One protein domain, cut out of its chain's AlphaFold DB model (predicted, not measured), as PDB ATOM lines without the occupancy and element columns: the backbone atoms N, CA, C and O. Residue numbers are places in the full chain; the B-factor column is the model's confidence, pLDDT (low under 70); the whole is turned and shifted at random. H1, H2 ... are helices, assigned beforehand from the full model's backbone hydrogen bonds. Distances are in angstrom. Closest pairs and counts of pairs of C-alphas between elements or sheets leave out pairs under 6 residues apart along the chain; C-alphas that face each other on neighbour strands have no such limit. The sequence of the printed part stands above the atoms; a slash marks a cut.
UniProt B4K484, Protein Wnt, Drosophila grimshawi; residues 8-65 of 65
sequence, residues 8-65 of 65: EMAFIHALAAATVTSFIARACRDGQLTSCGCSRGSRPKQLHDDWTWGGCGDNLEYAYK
ATOM      1  N   GLU A   8     130.317  54.580  28.505       93.88
ATOM      2  CA  GLU A   8     130.795  54.527  27.122       93.88
ATOM      3  C   GLU A   8     130.028  53.469  26.327       93.88
ATOM      4  O   GLU A   8     129.537  53.759  25.240       93.88
ATOM      5  N   MET A   9     129.838  52.268  26.884       94.00
ATOM      6  CA  MET A   9     129.045  51.226  26.227       94.00
ATOM      7  C   MET A   9     127.584  51.650  26.057       94.00
ATOM      8  O   MET A   9     127.020  51.458  24.981       94.00
ATOM      9  N   ALA A  10     126.982  52.283  27.069       94.25
ATOM     10  CA  ALA A  10     125.619  52.807  26.970       94.25
ATOM     11  C   ALA A  10     125.481  53.845  25.841       94.25
ATOM     12  O   ALA A  10     124.535  53.780  25.053       94.25
ATOM     13  N   PHE A  11     126.450  54.757  25.717       95.00
ATOM     14  CA  PHE A  11     126.493  55.732  24.629       95.00
ATOM     15  C   PHE A  11     126.622  55.059  23.258       95.00
ATOM     16  O   PHE A  11     125.869  55.389  22.344       95.00
ATOM     17  N   ILE A  12     127.529  54.088  23.113       96.19
ATOM     18  CA  ILE A  12     127.726  53.369  21.847       96.19
ATOM     19  C   ILE A  12     126.469  52.594  21.445       96.19
ATOM     20  O   ILE A  12     126.087  52.630  20.276       96.19
ATOM     21  N   HIS A  13     125.778  51.952  22.391       95.31
ATOM     22  CA  HIS A  13     124.509  51.277  22.115       95.31
ATOM     23  C   HIS A  13     123.423  52.253  21.648       95.31
ATOM     24  O   HIS A  13     122.766  51.992  20.639       95.31
ATOM     25  N   ALA A  14     123.256  53.385  22.337       96.94
ATOM     26  CA  ALA A  14     122.291  54.410  21.944       96.94
ATOM     27  C   ALA A  14     122.609  54.990  20.556       96.94
ATOM     28  O   ALA A  14     121.716  55.125  19.717       96.94
ATOM     29  N   LEU A  15     123.886  55.276  20.288       97.44
ATOM     30  CA  LEU A  15     124.349  55.774  18.997       97.44
ATOM     31  C   LEU A  15     124.085  54.759  17.882       97.44
ATOM     32  O   LEU A  15     123.537  55.130  16.850       97.44
ATOM     33  N   ALA A  16     124.432  53.489  18.092       97.38
ATOM     34  CA  ALA A  16     124.212  52.429  17.112       97.38
ATOM     35  C   ALA A  16     122.719  52.238  16.793       97.38
ATOM     36  O   ALA A  16     122.345  52.121  15.628       97.38
ATOM     37  N   ALA A  17     121.845  52.263  17.803       96.88
ATOM     38  CA  ALA A  17     120.400  52.174  17.588       96.88
ATOM     39  C   ALA A  17     119.862  53.376  16.787       96.88
ATOM     40  O   ALA A  17     119.075  53.213  15.848       96.88
ATOM     41  N   ALA A  18     120.319  54.588  17.117       97.44
ATOM     42  CA  ALA A  18     119.913  55.807  16.425       97.44
ATOM     43  C   ALA A  18     120.391  55.840  14.964       97.44
ATOM     44  O   ALA A  18     119.635  56.257  14.080       97.44
ATOM     45  N   THR A  19     121.618  55.386  14.685       97.44
ATOM     46  CA  THR A  19     122.157  55.353  13.318       97.44
ATOM     47  C   THR A  19     121.419  54.340  12.454       97.44
ATOM     48  O   THR A  19     121.005  54.704  11.356       97.44
ATOM     49  N   VAL A  20     121.174  53.121  12.949       97.38
ATOM     50  CA  VAL A  20     120.390  52.099  12.233       97.38
ATOM     51  C   VAL A  20     119.004  52.635  11.872       97.38
ATOM     52  O   VAL A  20     118.621  52.613  10.701       97.38
ATOM     53  N   THR A  21     118.298  53.214  12.846       97.44
ATOM     54  CA  THR A  21     116.967  53.805  12.635       97.44
ATOM     55  C   THR A  21     117.011  54.919  11.581       97.44
ATOM     56  O   THR A  21     116.201  54.955  10.656       97.44
ATOM     57  N   SER A  22     117.991  55.820  11.666       96.88
ATOM     58  CA  SER A  22     118.117  56.943  10.728       96.88
ATOM     59  C   SER A  22     118.415  56.483   9.296       96.88
ATOM     60  O   SER A  22     117.860  57.026   8.340       96.88
ATOM     61  N   PHE A  23     119.274  55.471   9.136       97.19
ATOM     62  CA  PHE A  23     119.621  54.916   7.828       97.19
ATOM     63  C   PHE A  23     118.435  54.212   7.172       97.19
ATOM     64  O   PHE A  23     118.146  54.483   6.008       97.19
ATOM     65  N   ILE A  24     117.721  53.358   7.910       97.31
ATOM     66  CA  ILE A  24     116.550  52.648   7.379       97.31
ATOM     67  C   ILE A  24     115.457  53.649   6.986       97.31
ATOM     68  O   ILE A  24     114.922  53.566   5.882       97.31
ATOM     69  N   ALA A  25     115.169  54.642   7.834       97.44
ATOM     70  CA  ALA A  25     114.137  55.642   7.558       97.44
ATOM     71  C   ALA A  25     114.419  56.435   6.271       97.44
ATOM     72  O   ALA A  25     113.497  56.695   5.489       97.44
ATOM     73  N   ARG A  26     115.693  56.778   6.040       96.88
ATOM     74  CA  ARG A  26     116.152  57.454   4.822       96.88
ATOM     75  C   ARG A  26     116.100  56.539   3.604       96.88
ATOM     76  O   ARG A  26     115.606  56.948   2.562       96.88
ATOM     77  N   ALA A  27     116.550  55.297   3.732       97.62
ATOM     78  CA  ALA A  27     116.522  54.336   2.640       97.62
ATOM     79  C   ALA A  27     115.076  54.021   2.191       97.62
ATOM     80  O   ALA A  27     114.826  53.857   0.997       97.62
ATOM     81  N   CYS A  28     114.105  54.034   3.113       97.44
ATOM     82  CA  CYS A  28     112.677  53.977   2.783       97.44
ATOM     83  C   CYS A  28     112.211  55.190   1.972       97.44
ATOM     84  O   CYS A  28     111.498  55.039   0.982       97.44
ATOM     85  N   ARG A  29     112.605  56.401   2.385       96.56
ATOM     86  CA  ARG A  29     112.276  57.644   1.674       96.56
ATOM     87  C   ARG A  29     112.869  57.662   0.266       96.56
ATOM     88  O   ARG A  29     112.198  58.064  -0.677       96.56
ATOM     89  N   ASP A  30     114.109  57.206   0.129       96.56
ATOM     90  CA  ASP A  30     114.843  57.198  -1.136       96.56
ATOM     91  C   ASP A  30     114.417  56.029  -2.055       96.56
ATOM     92  O   ASP A  30     114.920  55.905  -3.170       96.56
ATOM     93  N   GLY A  31     113.496  55.164  -1.605       95.69
ATOM     94  CA  GLY A  31     112.995  54.021  -2.376       95.69
ATOM     95  C   GLY A  31     114.007  52.882  -2.541       95.69
ATOM     96  O   GLY A  31     113.858  52.052  -3.433       95.69
ATOM     97  N   GLN A  32     115.041  52.831  -1.697       97.88
ATOM     98  CA  GLN A  32     116.071  51.787  -1.723       97.88
ATOM     99  C   GLN A  32     115.584  50.457  -1.125       97.88
ATOM    100  O   GLN A  32     116.166  49.409  -1.397       97.88
ATOM    101  N   LEU A  33     114.521  50.493  -0.318       95.19
ATOM    102  CA  LEU A  33     113.850  49.313   0.224       95.19
ATOM    103  C   LEU A  33     112.466  49.160  -0.403       95.19
ATOM    104  O   LEU A  33     111.672  50.095  -0.408       95.19
ATOM    105  N   THR A  34     112.142  47.952  -0.859       94.94
ATOM    106  CA  THR A  34     110.832  47.632  -1.452       94.94
ATOM    107  C   THR A  34     109.732  47.408  -0.413       94.94
ATOM    108  O   THR A  34     108.554  47.385  -0.754       94.94
ATOM    109  N   SER A  35     110.101  47.199   0.851       94.62
ATOM    110  CA  SER A  35     109.185  46.891   1.956       94.62
ATOM    111  C   SER A  35     108.567  48.128   2.613       94.62
ATOM    112  O   SER A  35     107.635  48.000   3.408       94.62
ATOM    113  N   CYS A  36     109.078  49.318   2.309       96.12
ATOM    114  CA  CYS A  36     108.652  50.579   2.899       96.12
ATOM    115  C   CYS A  36     108.673  51.709   1.860       96.12
ATOM    116  O   CYS A  36     109.069  51.527   0.715       96.12
ATOM    117  N   GLY A  37     108.201  52.885   2.266       95.31
ATOM    118  CA  GLY A  37     108.207  54.097   1.450       95.31
ATOM    119  C   GLY A  37     108.222  55.336   2.335       95.31
ATOM    120  O   GLY A  37     108.608  55.248   3.502       95.31
ATOM    121  N   CYS A  38     107.751  56.468   1.810       96.19
ATOM    122  CA  CYS A  38     107.676  57.738   2.534       96.19
ATOM    123  C   CYS A  38     106.945  57.633   3.883       96.19
ATOM    124  O   CYS A  38     106.039  56.814   4.070       96.19
ATOM    125  N   SER A  39     107.313  58.522   4.807       94.88
ATOM    126  CA  SER A  39     106.601  58.718   6.070       94.88
ATOM    127  C   SER A  39     105.103  58.952   5.865       94.88
ATOM    128  O   SER A  39     104.696  59.700   4.977       94.88
ATOM    129  N   ARG A  40     104.288  58.359   6.743       91.06
ATOM    130  CA  ARG A  40     102.832  58.581   6.823       91.06
ATOM    131  C   ARG A  40     102.455  59.620   7.887       91.06
ATOM    132  O   ARG A  40     101.302  59.693   8.309       91.06
ATOM    133  N   GLY A  41     103.433  60.403   8.348       90.44
ATOM    134  CA  GLY A  41     103.242  61.426   9.370       90.44
ATOM    135  C   GLY A  41     102.249  62.503   8.934       90.44
ATOM    136  O   GLY A  41     102.373  63.094   7.860       90.44
ATOM    137  N   SER A  42     101.270  62.774   9.798       91.94
ATOM    138  CA  SER A  42     100.311  63.863   9.600       91.94
ATOM    139  C   SER A  42     100.984  65.231   9.710       91.94
ATOM    140  O   SER A  42     102.016  65.372  10.369       91.94
ATOM    141  N   ARG A  43     100.359  66.252   9.109       92.81
ATOM    142  CA  ARG A  43     100.769  67.655   9.263       92.81
ATOM    143  C   ARG A  43     100.937  67.997  10.755       92.81
ATOM    144  O   ARG A  43      99.997  67.776  11.525       92.81
ATOM    145  N   PRO A  44     102.085  68.557  11.173       93.44
ATOM    146  CA  PRO A  44     102.283  68.988  12.550       93.44
ATOM    147  C   PRO A  44     101.284  70.088  12.925       93.44
ATOM    148  O   PRO A  44     101.078  71.025  12.156       93.44
ATOM    149  N   LYS A  45     100.695  70.009  14.125       94.44
ATOM    150  CA  LYS A  45      99.711  70.998  14.610       94.44
ATOM    151  C   LYS A  45     100.301  72.402  14.773       94.44
ATOM    152  O   LYS A  45      99.576  73.381  14.709       94.44
ATOM    153  N   GLN A  46     101.607  72.480  15.006       95.19
ATOM    154  CA  GLN A  46     102.365  73.713  15.191       95.19
ATOM    155  C   GLN A  46     102.866  74.335  13.878       95.19
ATOM    156  O   GLN A  46     103.543  75.359  13.917       95.19
ATOM    157  N   LEU A  47     102.611  73.704  12.726       94.88
ATOM    158  CA  LEU A  47     103.014  74.251  11.434       94.88
ATOM    159  C   LEU A  47     102.039  75.359  11.028       94.88
ATOM    160  O   LEU A  47     100.861  75.076  10.801       94.88
ATOM    161  N   HIS A  48     102.550  76.584  10.908       96.12
ATOM    162  CA  HIS A  48     101.761  77.759  10.542       96.12
ATOM    163  C   HIS A  48     101.000  77.542   9.221       96.12
ATOM    164  O   HIS A  48     101.490  76.873   8.308       96.12
ATOM    165  N   ASP A  49      99.774  78.058   9.137       93.50
ATOM    166  CA  ASP A  49      98.794  77.702   8.099       93.50
ATOM    167  C   ASP A  49      99.199  78.100   6.671       93.50
ATOM    168  O   ASP A  49      98.784  77.452   5.712       93.50
ATOM    169  N   ASP A  50     100.061  79.105   6.523       96.19
ATOM    170  CA  ASP A  50     100.674  79.521   5.254       96.19
ATOM    171  C   ASP A  50     101.729  78.525   4.730       96.19
ATOM    172  O   ASP A  50     102.037  78.531   3.538       96.19
ATOM    173  N   TRP A  51     102.248  77.620   5.570       95.00
ATOM    174  CA  TRP A  51     103.171  76.563   5.149       95.00
ATOM    175  C   TRP A  51     102.407  75.311   4.732       95.00
ATOM    176  O   TRP A  51     101.467  74.861   5.396       95.00
ATOM    177  N   THR A  52     102.859  74.689   3.644       92.88
ATOM    178  CA  THR A  52     102.343  73.394   3.188       92.88
ATOM    179  C   THR A  52     103.204  72.262   3.740       92.88
ATOM    180  O   THR A  52     104.425  72.273   3.599       92.88
ATOM    181  N   TRP A  53     102.566  71.260   4.347       93.56
ATOM    182  CA  TRP A  53     103.218  70.006   4.728       93.56
ATOM    183  C   TRP A  53     103.107  69.002   3.584       93.56
ATOM    184  O   TRP A  53     102.001  68.702   3.135       93.56
ATOM    185  N   GLY A  54     104.231  68.466   3.121       91.31
ATOM    186  CA  GLY A  54     104.236  67.506   2.026       91.31
ATOM    187  C   GLY A  54     105.636  67.065   1.623       91.31
ATOM    188  O   GLY A  54     106.619  67.355   2.303       91.31
ATOM    189  N   GLY A  55     105.708  66.354   0.499       92.38
ATOM    190  CA  GLY A  55     106.923  65.687   0.039       92.38
ATOM    191  C   GLY A  55     107.079  64.284   0.628       92.38
ATOM    192  O   GLY A  55     106.165  63.736   1.243       92.38
ATOM    193  N   CYS A  56     108.246  63.687   0.407       94.62
ATOM    194  CA  CYS A  56     108.590  62.375   0.941       94.62
ATOM    195  C   CYS A  56     109.532  62.556   2.133       94.62
ATOM    196  O   CYS A  56     110.693  62.919   1.953       94.62
ATOM    197  N   GLY A  57     109.023  62.355   3.349       94.69
ATOM    198  CA  GLY A  57     109.820  62.402   4.579       94.69
ATOM    199  C   GLY A  57     110.362  61.031   4.995       94.69
ATOM    200  O   GLY A  57     109.845  59.998   4.565       94.69
ATOM    201  N   ASP A  58     111.366  61.032   5.876       96.25
ATOM    202  CA  ASP A  58     111.976  59.824   6.448       96.25
ATOM    203  C   ASP A  58     110.945  58.998   7.239       96.25
ATOM    204  O   ASP A  58     110.238  59.515   8.111       96.25
ATOM    205  N   ASN A  59     110.854  57.696   6.954       96.38
ATOM    206  CA  ASN A  59     109.866  56.811   7.576       96.38
ATOM    207  C   ASN A  59     110.376  56.223   8.897       96.38
ATOM    208  O   ASN A  59     110.759  55.056   8.979       96.38
ATOM    209  N   LEU A  60     110.382  57.059   9.936       94.44
ATOM    210  CA  LEU A  60     110.833  56.667  11.272       94.44
ATOM    211  C   LEU A  60     109.976  55.543  11.865       94.44
ATOM    212  O   LEU A  60     110.529  54.653  12.495       94.44
ATOM    213  N   GLU A  61     108.659  55.537  11.617       93.75
ATOM    214  CA  GLU A  61     107.743  54.512  12.146       93.75
ATOM    215  C   GLU A  61     108.076  53.100  11.664       93.75
ATOM    216  O   GLU A  61     107.887  52.129  12.394       93.75
ATOM    217  N   TYR A  62     108.565  52.979  10.431       95.12
ATOM    218  CA  TYR A  62     109.080  51.715   9.921       95.12
ATOM    219  C   TYR A  62     110.452  51.386  10.511       95.12
ATOM    220  O   TYR A  62     110.726  50.236  10.817       95.12
ATOM    221  N   ALA A  63     111.312  52.390  10.669       94.81
ATOM    222  CA  ALA A  63     112.715  52.176  10.979       94.81
ATOM    223  C   ALA A  63     113.031  51.824  12.440       94.81
ATOM    224  O   ALA A  63     114.083  51.239  12.681       94.81
ATOM    225  N   TYR A  64     112.183  52.206  13.405       92.25
ATOM    226  CA  TYR A  64     112.376  51.832  14.817       92.25
ATOM    227  C   TYR A  64     111.639  50.540  15.217       92.25
ATOM    228  O   TYR A  64     111.812  50.084  16.349       92.25
ATOM    229  N   LYS A  65     110.787  49.999  14.332       85.81
ATOM    230  CA  LYS A  65     110.090  48.716  14.522       85.81
ATOM    231  C   LYS A  65     111.024  47.548  14.243       85.81
ATOM    232  O   LYS A  65     110.900  46.554  14.989       85.81
TER     233      LYS A  65
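Overview. This is residues 8 to 65 of the 65 residues of the protein "Protein Wnt" of Drosophila grimshawi (UniProt B4K484). One long helix, H1, points away from a wide unnamed loop, and a single short turn of helix, H2, packs on the later part of H1. The loop, residues 30 to 59, leaves the end of H1, runs out and folds back to H2; residues 8 to 16 of H1 stick out at one end of the model and residues 45 to 51 of the loop at the other. The printed part has 58 residues with two named helices, H1 then H2, and no named strand; the class is all helix, though under half of the residues, 26, are in named elements. The whole is loose, with a radius of gyration of the C-alphas of 14.1 A, and flat, spanning 45 by 29 by 15 A.

Along the chain. H1 is residues 8 to 29, 31.6 A from first to last C-alpha, from C-alpha 8 at (130.795, 54.527, 27.122) to C-alpha 29 at (112.276, 57.644, 1.674). H2 is residues 60 to 63, 4.9 A long, and C-alpha 63 is at (112.715, 52.176, 10.979).

Arrangement. H1 touches H2 with its residues 20 to 25 alone. The closest C-alphas of the two helices are those of Thr 21 and Ala 63, 4.8 A apart, and the centres are 11.5 A apart. In H1 every O i to N i+4 pair is within hydrogen-bond range; H2 is too short for such a pair, and its one O i to N i+3 pair is within range.

Size, cuts and confidence. The C-alphas of Met 9 and Asp 50 are the two farthest apart, 45.2 A. Without the stretches that stand free, residues 8 to 16 and 45 to 51, the body of 42 residues spans 30 by 20 by 13 A. The link from H1 to H2, 30 residues, is long. The printed part has no cut and ends at residue 65, the chain's last residue. The mean pLDDT of the printed part is 95.1, and no printed residue is under 70.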